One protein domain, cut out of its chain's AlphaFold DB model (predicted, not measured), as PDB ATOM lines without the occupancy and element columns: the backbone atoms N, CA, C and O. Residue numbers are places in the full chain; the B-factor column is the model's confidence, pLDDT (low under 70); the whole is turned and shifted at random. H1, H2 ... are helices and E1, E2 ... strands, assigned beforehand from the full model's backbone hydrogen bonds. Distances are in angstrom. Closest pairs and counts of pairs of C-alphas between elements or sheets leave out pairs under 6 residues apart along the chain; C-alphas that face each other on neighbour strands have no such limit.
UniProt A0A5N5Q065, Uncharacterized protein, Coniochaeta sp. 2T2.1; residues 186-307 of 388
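AT A GLANCE: This is residues 186 to 307 of the 388 residues of an uncharacterized protein of Coniochaeta sp. 2T2.1 (UniProt A0A5N5Q065). Look for two small sheets partly face to face as a sandwich, their strands crossed at 43 degrees: E2, E4, E3 and E5 make the larger, twisted sheet, and E1, E6 and E7 the smaller one. The short helices H1 and H2 graze the larger sheet, while H3 lies off on the E5 side, on neither sheet, after a long link that folds back along E5. The printed part has 122 residues with seven named strands and three named helices, in the order E1 E2 H1 E3 E4 E5 H2 E6 E7 H3; both sheets, E2 - E4 - E3 - E5 and E1 - E6 - E7, are antiparallel. The class is mixed, with under half of the residues in named elements. The whole is compact, with a radius of gyration of the C-alphas of 14.1 A and spans of 35, 34 and 29 A.

HOW THE PARTS SIT: Begin with E1, residues 186 to 188, an edge strand antiparallel to E6, residues 260 to 264; N 187 and O 261 are 3.0 A apart. After a tight link comes E2, residues 192 to 196, antiparallel to E4, residues 223 to 230, with N 195 and O 227 at 2.9 A. H1, residues 206 to 211, only grazes this sheet with residues 208 to 211. E3, residues 214 to 220, forms a hairpin with E4, where N 216 and O 228 are 2.8 A apart. On its other side E3 is antiparallel to E5, residues 244 to 250, with N 217 and O 247 at 2.8 A. H2, residues 251 to 254, also only grazes the sheet; H1 and H2 are close but not clearly touching, the closest C-alphas, Ala 209 and His 251, being 7.6 A apart. E6 and E7, residues 267 to 271, form a hairpin, with N 262 and O 269 at 2.9 A. Between the two sheets, the closest C-alphas of E4 and E7 are Leu 224 and Thr 268, 6.1 A apart. H3, residues 293 to 301, is apart from E5. H1 has every O i to N i+4 pair within hydrogen-bond range, H2 is too short for such a pair, and H3 has 2 of 5, beside 4 of 6 O i to N i+3 pairs.

IN THESE COORDINATES: Find C-alpha 186 at (43.411, -14.208, -31.228), where E1 begins. E4 starts from C-alpha 223 at (39.522, -25.562, -18.842) and runs 21.0 A; E5 spans 20.5 A and E3 20.0 A. H3 spans 13.8 A and ends at C-alpha 301, (58.098, -13.216, -3.253).

THE WHOLE: The C-alphas farthest apart, Asp 265 and Glu 294, are 38.3 A apart. The printed part has no cut; the links E4 to E5 and E7 to H3 are long, and in the latter residues 285 to 286 pair antiparallel with 246 to 247 of E5. The model's pLDDT is under 70 at residues 254 to 257, 273 to 282 and 293 to 307.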
ATOM      1  N   GLU A 186      42.443 -14.578 -32.247       92.69
ATOM      2  CA  GLU A 186      43.411 -14.208 -31.228       92.69
ATOM      3  C   GLU A 186      43.166 -12.764 -30.812       92.69
ATOM      4  O   GLU A 186      43.043 -11.890 -31.662       92.69
ATOM      5  N   GLU A 187      43.126 -12.522 -29.506       92.31
ATOM      6  CA  GLU A 187      42.975 -11.182 -28.943       92.31
ATOM      7  C   GLU A 187      44.031 -10.955 -27.872       92.31
ATOM      8  O   GLU A 187      44.385 -11.871 -27.122       92.31
ATOM      9  N   ALA A 188      44.533  -9.726 -27.765       89.31
ATOM     10  CA  ALA A 188      45.421  -9.378 -26.665       89.31
ATOM     11  C   ALA A 188      44.675  -9.583 -25.341       89.31
ATOM     12  O   ALA A 188      43.541  -9.129 -25.175       89.31
ATOM     13  N   PHE A 189      45.307 -10.265 -24.383       88.69
ATOM     14  CA  PHE A 189      44.653 -10.577 -23.112       88.69
ATOM     15  C   PHE A 189      44.208  -9.302 -22.375       88.69
ATOM     16  O   PHE A 189      43.118  -9.248 -21.804       88.69
ATOM     17  N   GLU A 190      44.993  -8.229 -22.498       86.81
ATOM     18  CA  GLU A 190      44.690  -6.902 -21.959       86.81
ATOM     19  C   GLU A 190      43.533  -6.163 -22.661       86.81
ATOM     20  O   GLU A 190      43.146  -5.094 -22.200       86.81
ATOM     21  N   HIS A 191      42.939  -6.705 -23.724       89.88
ATOM     22  CA  HIS A 191      41.764  -6.117 -24.376       89.88
ATOM     23  C   HIS A 191      40.486  -6.924 -24.141       89.88
ATOM     24  O   HIS A 191      39.399  -6.457 -24.466       89.88
ATOM     25  N   VAL A 192      40.556  -8.110 -23.533       93.25
ATOM     26  CA  VAL A 192      39.351  -8.901 -23.249       93.25
ATOM     27  C   VAL A 192      38.600  -8.288 -22.064       93.25
ATOM     28  O   VAL A 192      39.137  -8.201 -20.959       93.25
ATOM     29  N   LEU A 193      37.357  -7.856 -22.290       95.12
ATOM     30  CA  LEU A 193      36.445  -7.357 -21.253       95.12
ATOM     31  C   LEU A 193      35.744  -8.503 -20.538       95.12
ATOM     32  O   LEU A 193      35.719  -8.568 -19.311       95.12
ATOM     33  N   SER A 194      35.132  -9.385 -21.322       96.69
ATOM     34  CA  SER A 194      34.378 -10.510 -20.791       96.69
ATOM     35  C   SER A 194      34.237 -11.616 -21.820       96.69
ATOM     36  O   SER A 194      34.069 -11.347 -23.011       96.69
ATOM     37  N   TRP A 195      34.218 -12.851 -21.344       97.12
ATOM     38  CA  TRP A 195      33.916 -14.029 -22.142       97.12
ATOM     39  C   TRP A 195      33.386 -15.141 -21.236       97.12
ATOM     40  O   TRP A 195      33.897 -15.320 -20.129       97.12
ATOM     41  N   SER A 196      32.416 -15.914 -21.716       96.88
ATOM     42  CA  SER A 196      31.986 -17.167 -21.089       96.88
ATOM     43  C   SER A 196      32.071 -18.294 -22.114       96.88
ATOM     44  O   SER A 196      31.892 -18.059 -23.308       96.88
ATOM     45  N   ARG A 197      32.330 -19.526 -21.665       92.38
ATOM     46  CA  ARG A 197      32.402 -20.698 -22.553       92.38
ATOM     47  C   ARG A 197      31.170 -20.801 -23.456       92.38
ATOM     48  O   ARG A 197      30.047 -20.794 -22.965       92.38
ATOM     49  N   GLY A 198      31.402 -20.930 -24.761       89.50
ATOM     50  CA  GLY A 198      30.358 -20.959 -25.790       89.50
ATOM     51  C   GLY A 198      29.893 -19.586 -26.293       89.50
ATOM     52  O   GLY A 198      29.149 -19.536 -27.267       89.50
ATOM     53  N   GLU A 199      30.332 -18.482 -25.684       91.62
ATOM     54  CA  GLU A 199      30.013 -17.120 -26.123       91.62
ATOM     55  C   GLU A 199      31.150 -16.505 -26.955       91.62
ATOM     56  O   GLU A 199      32.289 -16.980 -26.961       91.62
ATOM     57  N   ARG A 200      30.849 -15.394 -27.638       92.25
ATOM     58  CA  ARG A 200      31.860 -14.570 -28.314       92.25
ATOM     59  C   ARG A 200      32.529 -13.608 -27.329       92.25
ATOM     60  O   ARG A 200      31.837 -13.055 -26.470       92.25
ATOM     61  N   PRO A 201      33.847 -13.368 -27.446       95.19
ATOM     62  CA  PRO A 201      34.534 -12.442 -26.557       95.19
ATOM     63  C   PRO A 201      34.052 -11.010 -26.778       95.19
ATOM     64  O   PRO A 201      33.834 -10.572 -27.908       95.19
ATOM     65  N   ARG A 202      33.911 -10.265 -25.681       96.12
ATOM     66  CA  ARG A 202      33.727  -8.813 -25.714       96.12
ATOM     67  C   ARG A 202      35.072  -8.154 -25.471       96.12
ATOM     68  O   ARG A 202      35.759  -8.505 -24.510       96.12
ATOM     69  N   ILE A 203      35.421  -7.208 -26.330       94.88
ATOM     70  CA  ILE A 203      36.716  -6.526 -26.339       94.88
ATOM     71  C   ILE A 203      36.527  -5.074 -25.896       94.88
ATOM     72  O   ILE A 203      35.480  -4.473 -26.142       94.88
ATOM     73  N   VAL A 204      37.530  -4.519 -25.226       91.00
ATOM     74  CA  VAL A 204      37.594  -3.121 -24.796       91.00
ATOM     75  C   VAL A 204      38.809  -2.419 -25.369       91.00
ATOM     76  O   VAL A 204      39.859  -3.024 -25.563       91.00
ATOM     77  N   GLY A 205      38.656  -1.116 -25.606       87.94
ATOM     78  CA  GLY A 205      39.782  -0.244 -25.920       87.94
ATOM     79  C   GLY A 205      40.615   0.112 -24.676       87.94
ATOM     80  O   GLY A 205      40.148  -0.085 -23.549       87.94
ATOM     81  N   PRO A 206      41.805   0.712 -24.869       84.06
ATOM     82  CA  PRO A 206      42.764   0.995 -23.794       84.06
ATOM     83  C   PRO A 206      42.178   1.788 -22.621       84.06
ATOM     84  O   PRO A 206      42.373   1.424 -21.469       84.06
ATOM     85  N   LYS A 207      41.358   2.809 -22.907       87.00
ATOM     86  CA  LYS A 207      40.736   3.650 -21.874       87.00
ATOM     87  C   LYS A 207      39.880   2.852 -20.880       87.00
ATOM     88  O   LYS A 207      39.991   3.034 -19.677       87.00
ATOM     89  N   ILE A 208      39.034   1.948 -21.376       86.69
ATOM     90  CA  ILE A 208      38.184   1.121 -20.501       86.69
ATOM     91  C   ILE A 208      39.036   0.070 -19.777       86.69
ATOM     92  O   ILE A 208      38.733  -0.304 -18.646       86.69
ATOM     93  N   ALA A 209      40.116  -0.405 -20.405       83.06
ATOM     94  CA  ALA A 209      41.041  -1.332 -19.764       83.06
ATOM     95  C   ALA A 209      41.744  -0.709 -18.542       83.06
ATOM     96  O   ALA A 209      41.995  -1.427 -17.575       83.06
ATOM     97  N   GLU A 210      42.001   0.603 -18.560       85.69
ATOM     98  CA  GLU A 210      42.521   1.363 -17.413       85.69
ATOM     99  C   GLU A 210      41.469   1.539 -16.301       85.69
ATOM    100  O   GLU A 210      41.792   1.389 -15.125       85.69
ATOM    101  N   GLU A 211      40.204   1.797 -16.656       91.12
ATOM    102  CA  GLU A 211      39.083   1.926 -15.701       91.12
ATOM    103  C   GLU A 211      38.698   0.586 -15.038       91.12
ATOM    104  O   GLU A 211      38.164   0.557 -13.926       91.12
ATOM    105  N   LEU A 212      38.985  -0.534 -15.709       92.25
ATOM    106  CA  LEU A 212      38.745  -1.899 -15.238       92.25
ATOM    107  C   LEU A 212      40.068  -2.678 -15.165       92.25
ATOM    108  O   LEU A 212      40.316  -3.568 -15.994       92.25
ATOM    109  N   PRO A 213      40.937  -2.338 -14.197       89.81
ATOM    110  CA  PRO A 213      42.335  -2.722 -14.233       89.81
ATOM    111  C   PRO A 213      42.592  -4.176 -13.843       89.81
ATOM    112  O   PRO A 213      43.713  -4.640 -14.034       89.81
ATOM    113  N   PHE A 214      41.617  -4.903 -13.299       90.00
ATOM    114  CA  PHE A 214      41.785  -6.301 -12.900       90.00
ATOM    115  C   PHE A 214      41.087  -7.232 -13.884       90.00
ATOM    116  O   PHE A 214      39.955  -6.974 -14.284       90.00
ATOM    117  N   ILE A 215      41.730  -8.343 -14.233       91.31
ATOM    118  CA  ILE A 215      41.167  -9.406 -15.067       91.31
ATOM    119  C   ILE A 215      41.095 -10.680 -14.236       91.31
ATOM    120  O   ILE A 215      42.111 -11.141 -13.720       91.31
ATOM    121  N   ARG A 216      39.903 -11.265 -14.123       93.38
ATOM    122  CA  ARG A 216      39.672 -12.536 -13.439       93.38
ATOM    123  C   ARG A 216      39.374 -13.644 -14.440       93.38
ATOM    124  O   ARG A 216      38.446 -13.555 -15.242       93.38
ATOM    125  N   LEU A 217      40.143 -14.718 -14.342       93.94
ATOM    126  CA  LEU A 217      39.930 -15.997 -15.001       93.94
ATOM    127  C   LEU A 217      39.200 -16.935 -14.040       93.94
ATOM    128  O   LEU A 217      39.555 -17.012 -12.868       93.94
ATOM    129  N   THR A 218      38.211 -17.671 -14.538       95.56
ATOM    130  CA  THR A 218      37.609 -18.822 -13.850       95.56
ATOM    131  C   THR A 218      37.881 -20.071 -14.675       95.56
ATOM    132  O   THR A 218      37.578 -20.091 -15.870       95.56
ATOM    133  N   ILE A 219      38.434 -21.109 -14.054       93.25
ATOM    134  CA  ILE A 219      38.857 -22.353 -14.704       93.25
ATOM    135  C   ILE A 219      38.177 -23.527 -13.995       93.25
ATOM    136  O   ILE A 219      38.214 -23.603 -12.773       93.25
ATOM    137  N   ASP A 220      37.556 -24.432 -14.749       91.88
ATOM    138  CA  ASP A 220      36.946 -25.668 -14.241       91.88
ATOM    139  C   ASP A 220      37.612 -26.910 -14.871       91.88
ATOM    140  O   ASP A 220      38.623 -26.809 -15.572       91.88
ATOM    141  N   TYR A 221      37.055 -28.102 -14.635       86.44
ATOM    142  CA  TYR A 221      37.591 -29.360 -15.169       86.44
ATOM    143  C   TYR A 221      37.677 -29.429 -16.708       86.44
ATOM    144  O   TYR A 221      38.416 -30.269 -17.234       86.44
ATOM    145  N   GLN A 222      36.945 -28.580 -17.438       87.12
ATOM    146  CA  GLN A 222      36.978 -28.480 -18.901       87.12
ATOM    147  C   GLN A 222      37.928 -27.374 -19.402       87.12
ATOM    148  O   GLN A 222      38.022 -27.151 -20.607       87.12
ATOM    149  N   GLY A 223      38.641 -26.682 -18.510       90.38
ATOM    150  CA  GLY A 223      39.522 -25.562 -18.842       90.38
ATOM    151  C   GLY A 223      38.875 -24.213 -18.546       90.38
ATOM    152  O   GLY A 223      38.110 -24.069 -17.592       90.38
ATOM    153  N   LEU A 224      39.199 -23.185 -19.335       93.69
ATOM    154  CA  LEU A 224      38.709 -21.834 -19.067       93.69
ATOM    155  C   LEU A 224      37.179 -21.779 -19.203       93.69
ATOM    156  O   LEU A 224      36.609 -22.237 -20.196       93.69
ATOM    157  N   LYS A 225      36.511 -21.268 -18.168       95.06
ATOM    158  CA  LYS A 225      35.049 -21.160 -18.070       95.06
ATOM    159  C   LYS A 225      34.572 -19.730 -18.287       95.06
ATOM    160  O   LYS A 225      33.551 -19.524 -18.938       95.06
ATOM    161  N   LYS A 226      35.295 -18.760 -17.721       97.06
ATOM    162  CA  LYS A 226      34.923 -17.342 -17.742       97.06
ATOM    163  C   LYS A 226      36.155 -16.441 -17.694       97.06
ATOM    164  O   LYS A 226      37.131 -16.764 -17.017       97.06
ATOM    165  N   VAL A 227      36.061 -15.301 -18.367       96.50
ATOM    166  CA  VAL A 227      36.946 -14.139 -18.253       96.50
ATOM    167  C   VAL A 227      36.073 -12.936 -17.936       96.50
ATOM    168  O   VAL A 227      35.026 -12.755 -18.555       96.50
ATOM    169  N   GLU A 228      36.486 -12.109 -16.990       96.19
ATOM    170  CA  GLU A 228      35.808 -10.850 -16.690       96.19
ATOM    171  C   GLU A 228      36.791  -9.803 -16.187       96.19
ATOM    172  O   GLU A 228      37.793 -10.143 -15.555       96.19
ATOM    173  N   ARG A 229      36.484  -8.531 -16.433       94.12
ATOM    174  CA  ARG A 229      37.198  -7.420 -15.814       94.12
ATOM    175  C   ARG A 229      36.482  -6.870 -14.599       94.12
ATOM    176  O   ARG A 229      35.255  -6.863 -14.541       94.12
ATOM    177  N   LEU A 230      37.269  -6.372 -13.656       93.31
ATOM    178  CA  LEU A 230      36.810  -5.810 -12.396       93.31
ATOM    179  C   LEU A 230      37.425  -4.420 -12.195       93.31
ATOM    180  O   LEU A 230      38.585  -4.183 -12.538       93.31
ATOM    181  N   ILE A 231      36.642  -3.523 -11.593       93.12
ATOM    182  CA  ILE A 231      37.080  -2.174 -11.194       93.12
ATOM    183  C   ILE A 231      38.139  -2.267 -10.083       93.12
ATOM    184  O   ILE A 231      39.092  -1.497 -10.036       93.12
ATOM    185  N   SER A 232      37.977  -3.224  -9.173       89.75
ATOM    186  CA  SER A 232      38.856  -3.439  -8.024       89.75
ATOM    187  C   SER A 232      38.946  -4.926  -7.683       89.75
ATOM    188  O   SER A 232      38.138  -5.732  -8.157       89.75
ATOM    189  N   LEU A 233      39.935  -5.301  -6.863       87.06
ATOM    190  CA  LEU A 233      39.952  -6.628  -6.251       87.06
ATOM    191  C   LEU A 233      38.691  -6.794  -5.395       87.06
ATOM    192  O   LEU A 233      38.403  -5.910  -4.583       87.06
ATOM    193  N   PRO A 234      37.944  -7.903  -5.537       83.94
ATOM    194  CA  PRO A 234      36.814  -8.143  -4.661       83.94
ATOM    195  C   PRO A 234      37.293  -8.280  -3.213       83.94
ATOM    196  O   PRO A 234      38.389  -8.789  -2.960       83.94
ATOM    197  N   ALA A 235      36.454  -7.853  -2.270       86.69
ATOM    198  CA  ALA A 235      36.715  -8.057  -0.852       86.69
ATOM    199  C   ALA A 235      36.908  -9.551  -0.552       86.69
ATOM    200  O   ALA A 235      36.273 -10.406  -1.179       86.69
ATOM    201  N   PHE A 236      37.790  -9.844   0.404       86.31
ATOM    202  CA  PHE A 236      38.023 -11.212   0.850       86.31
ATOM    203  C   PHE A 236      36.702 -11.858   1.276       86.31
ATOM    204  O   PHE A 236      35.976 -11.317   2.110       86.31
ATOM    205  N   ASP A 237      36.425 -13.024   0.706       84.38
ATOM    206  CA  ASP A 237      35.302 -13.883   1.062       84.38
ATOM    207  C   ASP A 237      35.878 -15.245   1.447       84.38
ATOM    208  O   ASP A 237      36.793 -15.720   0.788       84.38
ATOM    209  N   LYS A 238      35.351 -15.884   2.493       83.81
ATOM    210  CA  LYS A 238      35.760 -17.234   2.911       83.81
ATOM    211  C   LYS A 238      35.278 -18.324   1.947       83.81
ATOM    212  O   LYS A 238      35.653 -19.485   2.113       83.81
ATOM    213  N   GLN A 239      34.437 -17.986   0.970       87.94
ATOM    214  CA  GLN A 239      33.927 -18.942  -0.000       87.94
ATOM    215  C   GLN A 239      35.059 -19.583  -0.822       87.94
ATOM    216  O   GLN A 239      35.829 -18.905  -1.505       87.94
ATOM    217  N   ARG A 240      35.108 -20.917  -0.797       86.62
ATOM    218  CA  ARG A 240      36.041 -21.752  -1.566       86.62
ATOM    219  C   ARG A 240      35.292 -22.726  -2.464       86.62
ATOM    220  O   ARG A 240      34.130 -23.042  -2.205       86.62
ATOM    221  N   TYR A 241      35.974 -23.217  -3.489       88.06
ATOM    222  CA  TYR A 241      35.415 -24.149  -4.459       88.06
ATOM    223  C   TYR A 241      36.375 -25.302  -4.740       88.06
ATOM    224  O   TYR A 241      37.554 -25.097  -5.017       88.06
ATOM    225  N   ASP A 242      35.859 -26.528  -4.717       83.69
ATOM    226  CA  ASP A 242      36.660 -27.720  -5.014       83.69
ATOM    227  C   ASP A 242      36.692 -28.046  -6.519       83.69
ATOM    228  O   ASP A 242      37.632 -28.681  -6.993       83.69
ATOM    229  N   ASP A 243      35.695 -27.578  -7.276       85.25
ATOM    230  CA  ASP A 243      35.426 -27.905  -8.683       85.25
ATOM    231  C   ASP A 243      35.953 -26.877  -9.697       85.25
ATOM    232  O   ASP A 243      36.007 -27.136 -10.904       85.25
ATOM    233  N   LYS A 244      36.352 -25.699  -9.217       92.00
ATOM    234  CA  LYS A 244      36.862 -24.599 -10.037       92.00
ATOM    235  C   LYS A 244      37.887 -23.774  -9.279       92.00
ATOM    236  O   LYS A 244      37.965 -23.800  -8.056       92.00
ATOM    237  N   VAL A 245      38.666 -23.022 -10.037       92.06
ATOM    238  CA  VAL A 245      39.702 -22.131  -9.526       92.06
ATOM    239  C   VAL A 245      39.688 -20.804 -10.264       92.06
ATOM    240  O   VAL A 245      39.085 -20.660 -11.331       92.06
ATOM    241  N   TYR A 246      40.382 -19.835  -9.689       92.50
ATOM    242  CA  TYR A 246      40.367 -18.447 -10.095       92.50
ATOM    243  C   TYR A 246      41.781 -17.904 -10.198       92.50
ATOM    244  O   TYR A 246      42.636 -18.249  -9.394       92.50
ATOM    245  N   SER A 247      42.021 -17.021 -11.156       88.56
ATOM    246  CA  SER A 247      43.243 -16.219 -11.204       88.56
ATOM    247  C   SER A 247      42.851 -14.782 -11.475       88.56
ATOM    248  O   SER A 247      42.107 -14.525 -12.417       88.56
ATOM    249  N   THR A 248      43.298 -13.864 -10.623       88.06
ATOM    250  CA  THR A 248      42.975 -12.440 -10.733       88.06
ATOM    251  C   THR A 248      44.265 -11.664 -10.901       88.06
ATOM    252  O   THR A 248      45.108 -11.652 -10.009       88.06
ATOM    253  N   GLU A 249      44.406 -11.016 -12.050       83.88
ATOM    254  CA  GLU A 249      45.630 -10.355 -12.475       83.88
ATOM    255  C   GLU A 249      45.379  -8.873 -12.725       83.88
ATOM    256  O   GLU A 249      44.376  -8.491 -13.326       83.88
ATOM    257  N   HIS A 250      46.299  -8.019 -12.285       83.62
ATOM    258  CA  HIS A 250      46.264  -6.605 -12.644       83.62
ATOM    259  C   HIS A 250      46.799  -6.417 -14.071       83.62
ATOM    260  O   HIS A 250      47.833  -6.986 -14.423       83.62
ATOM    261  N   HIS A 251      46.142  -5.591 -14.886       79.06
ATOM    262  CA  HIS A 251      46.470  -5.393 -16.299       79.06
ATOM    263  C   HIS A 251      47.913  -4.915 -16.507       79.06
ATOM    264  O   HIS A 251      48.541  -5.316 -17.477       79.06
ATOM    265  N   SER A 252      48.492  -4.150 -15.576       77.00
ATOM    266  CA  SER A 252      49.902  -3.736 -15.666       77.00
ATOM    267  C   SER A 252      50.893  -4.908 -15.632       77.00
ATOM    268  O   SER A 252      51.964  -4.796 -16.219       77.00
ATOM    269  N   ARG A 253      50.550  -6.051 -15.008       73.62
ATOM    270  CA  ARG A 253      51.369  -7.283 -15.076       73.62
ATOM    271  C   ARG A 253      51.324  -7.923 -16.462       73.62
ATOM    272  O   ARG A 253      52.202  -8.709 -16.814       73.62
ATOM    273  N   LEU A 254      50.267  -7.618 -17.208       68.50
ATOM    274  CA  LEU A 254      49.965  -8.153 -18.529       68.50
ATOM    275  C   LEU A 254      50.398  -7.195 -19.642       68.50
ATOM    276  O   LEU A 254      50.570  -7.621 -20.785       68.50
ATOM    277  N   HIS A 255      50.613  -5.926 -19.321       65.56
ATOM    278  CA  HIS A 255      51.095  -4.944 -20.270       65.56
ATOM    279  C   HIS A 255      52.491  -5.347 -20.766       65.56
ATOM    280  O   HIS A 255      53.357  -5.719 -19.974       65.56
ATOM    281  N   ASN A 256      52.697  -5.353 -22.086       62.06
ATOM    282  CA  ASN A 256      53.901  -5.886 -22.752       62.06
ATOM    283  C   ASN A 256      54.178  -7.390 -22.537       62.06
ATOM    284  O   ASN A 256      55.224  -7.890 -22.948       62.06
ATOM    285  N   SER A 257      53.248  -8.151 -21.950       66.56
ATOM    286  CA  SER A 257      53.438  -9.586 -21.676       66.56
ATOM    287  C   SER A 257      53.284 -10.483 -22.916       66.56
ATOM    288  O   SER A 257      53.417 -11.702 -22.818       66.56
ATOM    289  N   MET A 258      52.991  -9.915 -24.097       75.12
ATOM    290  CA  MET A 258      52.670 -10.662 -25.328       75.12
ATOM    291  C   MET A 258      51.635 -11.785 -25.096       75.12
ATOM    292  O   MET A 258      51.626 -12.795 -25.808       75.12
ATOM    293  N   ALA A 259      50.804 -11.638 -24.059       83.06
ATOM    294  CA  ALA A 259      49.804 -12.606 -23.660       83.06
ATOM    295  C   ALA A 259      48.594 -12.490 -24.580       83.06
ATOM    296  O   ALA A 259      48.004 -11.418 -24.733       83.06
ATOM    297  N   VAL A 260      48.231 -13.611 -25.188       89.00
ATOM    298  CA  VAL A 260      47.181 -13.676 -26.201       89.00
ATOM    299  C   VAL A 260      46.141 -14.694 -25.773       89.00
ATOM    300  O   VAL A 260      46.472 -15.816 -25.388       89.00
ATOM    301  N   MET A 261      44.878 -14.307 -25.857       91.94
ATOM    302  CA  MET A 261      43.740 -15.194 -25.692       91.94
ATOM    303  C   MET A 261      43.389 -15.800 -27.044       91.94
ATOM    304  O   MET A 261      43.170 -15.078 -28.010       91.94
ATOM    305  N   GLN A 262      43.364 -17.128 -27.105       93.31
ATOM    306  CA  GLN A 262      42.987 -17.885 -28.296       93.31
ATOM    307  C   GLN A 262      41.547 -18.365 -28.142       93.31
ATOM    308  O   GLN A 262      41.251 -19.039 -27.154       93.31
ATOM    309  N   PHE A 263      40.687 -18.069 -29.115       93.00
ATOM    310  CA  PHE A 263      39.286 -18.493 -29.154       93.00
ATOM    311  C   PHE A 263      39.053 -19.385 -30.374       93.00
ATOM    312  O   PHE A 263      39.482 -19.049 -31.477       93.00
ATOM    313  N   LYS A 264      38.401 -20.533 -30.178       90.31
ATOM    314  CA  LYS A 264      38.028 -21.453 -31.264       90.31
ATOM    315  C   LYS A 264      36.894 -22.371 -30.817       90.31
ATOM    316  O   LYS A 264      36.946 -22.900 -29.710       90.31
ATOM    317  N   ASP A 265      35.882 -22.549 -31.664       87.06
ATOM    318  CA  ASP A 265      34.702 -23.403 -31.435       87.06
ATOM    319  C   ASP A 265      34.049 -23.227 -30.043       87.06
ATOM    320  O   ASP A 265      33.610 -24.191 -29.414       87.06
ATOM    321  N   GLY A 266      34.002 -21.998 -29.516       87.88
ATOM    322  CA  GLY A 266      33.461 -21.706 -28.181       87.88
ATOM    323  C   GLY A 266      34.356 -22.110 -26.996       87.88
ATOM    324  O   GLY A 266      33.926 -21.995 -25.845       87.88
ATOM    325  N   PHE A 267      35.588 -22.556 -27.246       90.25
ATOM    326  CA  PHE A 267      36.630 -22.780 -26.243       90.25
ATOM    327  C   PHE A 267      37.618 -21.617 -26.208       90.25
ATOM    328  O   PHE A 267      37.734 -20.833 -27.152       90.25
ATOM    329  N   THR A 268      38.350 -21.497 -25.098       92.94
ATOM    330  CA  THR A 268      39.378 -20.465 -24.936       92.94
ATOM    331  C   THR A 268      40.537 -20.944 -24.083       92.94
ATOM    332  O   THR A 268      40.355 -21.723 -23.145       92.94
ATOM    333  N   ARG A 269      41.734 -20.448 -24.397       91.31
ATOM    334  CA  ARG A 269      42.933 -20.605 -23.572       91.31
ATOM    335  C   ARG A 269      43.835 -19.378 -23.655       91.31
ATOM    336  O   ARG A 269      43.833 -18.662 -24.653       91.31
ATOM    337  N   LEU A 270      44.650 -19.187 -22.626       88.94
ATOM    338  CA  LEU A 270      45.671 -18.152 -22.564       88.94
ATOM    339  C   LEU A 270      47.004 -18.692 -23.093       88.94
ATOM    340  O   LEU A 270      47.542 -19.680 -22.592       88.94
ATOM    341  N   ARG A 271      47.574 -18.014 -24.087       85.56
ATOM    342  CA  ARG A 271      48.912 -18.277 -24.612       85.56
ATOM    343  C   ARG A 271      49.872 -17.196 -24.135       85.56
ATOM    344  O   ARG A 271      49.760 -16.031 -24.499       85.56
ATOM    345  N   THR A 272      50.864 -17.618 -23.362       75.81
ATOM    346  CA  THR A 272      51.980 -16.776 -22.914       75.81
ATOM    347  C   THR A 272      53.198 -17.117 -23.772       75.81
ATOM    348  O   THR A 272      53.624 -18.278 -23.772       75.81
ATOM    349  N   GLN A 273      53.765 -16.174 -24.524       63.47
ATOM    350  CA  GLN A 273      55.006 -16.452 -25.261       63.47
ATOM    351  C   GLN A 273      56.166 -16.666 -24.271       63.47
ATOM    352  O   GLN A 273      56.092 -16.213 -23.129       63.47
ATOM    353  N   ASN A 274      57.202 -17.426 -24.658       51.31
ATOM    354  CA  ASN A 274      58.403 -17.657 -23.839       51.31
ATOM    355  C   ASN A 274      59.174 -16.338 -23.668       51.31
ATOM    356  O   ASN A 274      60.193 -16.109 -24.309       51.31
ATOM    357  N   ILE A 275      58.675 -15.462 -22.804       44.06
ATOM    358  CA  ILE A 275      59.423 -14.317 -22.326       44.06
ATOM    359  C   ILE A 275      60.399 -14.886 -21.310       44.06
ATOM    360  O   ILE A 275      59.996 -15.452 -20.293       44.06
ATOM    361  N   THR A 276      61.684 -14.705 -21.566       39.62
ATOM    362  CA  THR A 276      62.799 -14.968 -20.646       39.62
ATOM    363  C   THR A 276      62.671 -14.229 -19.295       39.62
ATOM    364  O   THR A 276      63.491 -14.436 -18.410       39.62
ATOM    365  N   GLY A 277      61.609 -13.433 -19.097       38.53
ATOM    366  CA  GLY A 277      61.198 -12.777 -17.851       38.53
ATOM    367  C   GLY A 277      59.881 -13.276 -17.222       38.53
ATOM    368  O   GLY A 277      59.576 -12.881 -16.101       38.53
ATOM    369  N   TRP A 278      59.103 -14.174 -17.857       43.78
ATOM    370  CA  TRP A 278      57.874 -14.730 -17.240       43.78
ATOM    371  C   TRP A 278      58.189 -15.742 -16.126       43.78
ATOM    372  O   TRP A 278      57.299 -16.163 -15.398       43.78
ATOM    373  N   HIS A 279      59.450 -16.120 -15.905       44.41
ATOM    374  CA  HIS A 279      59.796 -16.968 -14.758       44.41
ATOM    375  C   HIS A 279      59.315 -16.380 -13.413       44.41
ATOM    376  O   HIS A 279      59.016 -17.155 -12.509       44.41
ATOM    377  N   ASN A 280      59.091 -15.058 -13.342       43.78
ATOM    378  CA  ASN A 280      58.576 -14.349 -12.165       43.78
ATOM    379  C   ASN A 280      57.077 -13.970 -12.232       43.78
ATOM    380  O   ASN A 280      56.568 -13.373 -11.291       43.78
ATOM    381  N   ASN A 281      56.349 -14.292 -13.313       52.03
ATOM    382  CA  ASN A 281      54.977 -13.796 -13.547       52.03
ATOM    383  C   ASN A 281      53.924 -14.895 -13.758       52.03
ATOM    384  O   ASN A 281      52.909 -14.671 -14.413       52.03
ATOM    385  N   GLN A 282      54.138 -16.095 -13.215       67.06
ATOM    386  CA  GLN A 282      53.128 -17.160 -13.274       67.06
ATOM    387  C   GLN A 282      51.776 -16.668 -12.730       67.06
ATOM    388  O   GLN A 282      51.733 -15.891 -11.771       67.06
ATOM    389  N   LEU A 283      50.689 -17.106 -13.379       76.56
ATOM    390  CA  LEU A 283      49.337 -16.823 -12.907       76.56
ATOM    391  C   LEU A 283      49.192 -17.345 -11.484       76.56
ATOM    392  O   LEU A 283      49.521 -18.502 -11.212       76.56
ATOM    393  N   GLN A 284      48.669 -16.507 -10.598       79.06
ATOM    394  CA  GLN A 284      48.315 -16.954  -9.259       79.06
ATOM    395  C   GLN A 284      46.929 -17.586  -9.325       79.06
ATOM    396  O   GLN A 284      45.936 -16.880  -9.502       79.06
ATOM    397  N   ILE A 285      46.863 -18.914  -9.229       84.94
ATOM    398  CA  ILE A 285      45.600 -19.654  -9.270       84.94
ATOM    399  C   ILE A 285      45.194 -20.032  -7.848       84.94
ATOM    400  O   ILE A 285      45.990 -20.597  -7.109       84.94
ATOM    401  N   TRP A 286      43.943 -19.774  -7.494       88.00
ATOM    402  CA  TRP A 286      43.368 -19.975  -6.170       88.00
ATOM    403  C   TRP A 286      42.065 -20.766  -6.255       88.00
ATOM    404  O   TRP A 286      41.311 -20.622  -7.211       88.00
ATOM    405  N   ASP A 287      41.739 -21.552  -5.234       89.62
ATOM    406  CA  ASP A 287      40.407 -22.161  -5.079       89.62
ATOM    407  C   ASP A 287      39.336 -21.177  -4.561       89.62
ATOM    408  O   ASP A 287      38.189 -21.554  -4.320       89.62
ATOM    409  N   MET A 288      39.694 -19.896  -4.440       89.12
ATOM    410  CA  MET A 288      38.840 -18.813  -3.959       89.12
ATOM    411  C   MET A 288      38.719 -17.700  -5.010       89.12
ATOM    412  O   MET A 288      39.728 -17.312  -5.601       89.12
ATOM    413  N   PRO A 289      37.519 -17.128  -5.224       89.56
ATOM    414  CA  PRO A 289      37.317 -16.028  -6.170       89.56
ATOM    415  C   PRO A 289      37.899 -14.690  -5.692       89.56
ATOM    416  O   PRO A 289      38.127 -13.800  -6.517       89.56
ATOM    417  N   SER A 290      38.113 -14.544  -4.383       87.62
ATOM    418  CA  SER A 290      38.650 -13.348  -3.728       87.62
ATOM    419  C   SER A 290      39.621 -13.714  -2.593       87.62
ATOM    420  O   SER A 290      39.267 -13.635  -1.416       87.62
ATOM    421  N   PRO A 291      40.856 -14.136  -2.927       79.94
ATOM    422  CA  PRO A 291      41.882 -14.442  -1.930       79.94
ATOM    423  C   PRO A 291      42.236 -13.222  -1.060       79.94
ATOM    424  O   PRO A 291      42.089 -12.081  -1.507       79.94
ATOM    425  N   PRO A 292      42.773 -13.422   0.158       75.31
ATOM    426  CA  PRO A 292      43.289 -12.331   0.981       75.31
ATOM    427  C   PRO A 292      44.369 -11.518   0.248       75.31
ATOM    428  O   PRO A 292      45.339 -12.081  -0.266       75.31
ATOM    429  N   SER A 293      44.249 -10.187   0.254       68.69
ATOM    430  CA  SER A 293      45.171  -9.261  -0.433       68.69
ATOM    431  C   SER A 293      46.634  -9.411  -0.006       68.69
ATOM    432  O   SER A 293      47.540  -9.196  -0.810       68.69
ATOM    433  N   GLU A 294      46.888  -9.797   1.244       65.38
ATOM    434  CA  GLU A 294      48.249 -10.008   1.750       65.38
ATOM    435  C   GLU A 294      48.883 -11.300   1.215       65.38
ATOM    436  O   GLU A 294      50.088 -11.347   0.963       65.38
ATOM    437  N   LEU A 295      48.073 -12.328   0.932       64.50
ATOM    438  CA  LEU A 295      48.554 -13.562   0.310       64.50
ATOM    439  C   LEU A 295      48.890 -13.366  -1.177       64.50
ATOM    440  O   LEU A 295      49.856 -13.957  -1.665       64.50
ATOM    441  N   PHE A 296      48.179 -12.470  -1.875       59.12
ATOM    442  CA  PHE A 296      48.534 -12.048  -3.239       59.12
ATOM    443  C   PHE A 296      49.953 -11.465  -3.322       59.12
ATOM    444  O   PHE A 296      50.649 -11.684  -4.317       59.12
ATOM    445  N   LYS A 297      50.396 -10.737  -2.285       58.47
ATOM    446  CA  LYS A 297      51.750 -10.165  -2.197       58.47
ATOM    447  C   LYS A 297      52.795 -11.225  -1.843       58.47
ATOM    448  O   LYS A 297      53.869 -11.239  -2.433       58.47
ATOM    449  N   LEU A 298      52.477 -12.145  -0.928       53.66
ATOM    450  CA  LEU A 298      53.369 -13.254  -0.553       53.66
ATOM    451  C   LEU A 298      53.690 -14.162  -1.745       53.66
ATOM    452  O   LEU A 298      54.853 -14.487  -1.961       53.66
ATOM    453  N   GLY A 299      52.695 -14.483  -2.578       52.03
ATOM    454  CA  GLY A 299      52.898 -15.267  -3.798       52.03
ATOM    455  C   GLY A 299      53.845 -14.634  -4.827       52.03
ATOM    456  O   GLY A 299      54.309 -15.337  -5.717       52.03
ATOM    457  N   GLN A 300      54.143 -13.331  -4.726       52.06
ATOM    458  CA  GLN A 300      55.093 -12.633  -5.608       52.06
ATOM    459  C   GLN A 300      56.552 -12.788  -5.148       52.06
ATOM    460  O   GLN A 300      57.460 -12.619  -5.956       52.06
ATOM    461  N   ASN A 301      56.773 -13.133  -3.875       45.72
ATOM    462  CA  ASN A 301      58.098 -13.216  -3.253       45.72
ATOM    463  C   ASN A 301      58.572 -14.662  -3.009       45.72
ATOM    464  O   ASN A 301      59.697 -14.868  -2.555       45.72
ATOM    465  N   ILE A 302      57.737 -15.670  -3.288       48.91
ATOM    466  CA  ILE A 302      58.131 -17.081  -3.177       48.91
ATOM    467  C   ILE A 302      59.025 -17.436  -4.372       48.91
ATOM    468  O   ILE A 302      58.666 -17.222  -5.527       48.91
ATOM    469  N   HIS A 303      60.210 -17.970  -4.068       40.53
ATOM    470  CA  HIS A 303      61.272 -18.270  -5.026       40.53
ATOM    471  C   HIS A 303      60.754 -19.113  -6.223       40.53
ATOM    472  O   HIS A 303      60.092 -20.135  -6.014       40.53
ATOM    473  N   PRO A 304      61.088 -18.759  -7.483       43.16
ATOM    474  CA  PRO A 304      60.522 -19.352  -8.709       43.16
ATOM    475  C   PRO A 304      60.904 -20.823  -8.958       43.16
ATOM    476  O   PRO A 304      60.490 -21.425  -9.952       43.16
ATOM    477  N   THR A 305      61.699 -21.423  -8.070       40.53
ATOM    478  CA  THR A 305      62.126 -22.827  -8.136       40.53
ATOM    479  C   THR A 305      60.961 -23.796  -7.951       40.53
ATOM    480  O   THR A 305      60.989 -24.900  -8.497       40.53
ATOM    481  N   PHE A 306      59.902 -23.364  -7.264       43.56
ATOM    482  CA  PHE A 306      58.687 -24.138  -7.081       43.56
ATOM    483  C   PHE A 306      57.540 -23.510  -7.872       43.56
ATOM    484  O   PHE A 306      56.856 -22.593  -7.439       43.56
ATOM    485  N   SER A 307      57.337 -24.017  -9.081       48.22
ATOM    486  CA  SER A 307      56.265 -23.642 -10.012       48.22
ATOM    487  C   SER A 307      54.871 -24.103  -9.530       48.22
ATOM    488  O   SER A 307      54.171 -24.842 -10.239       48.22
TER     489      SER A 307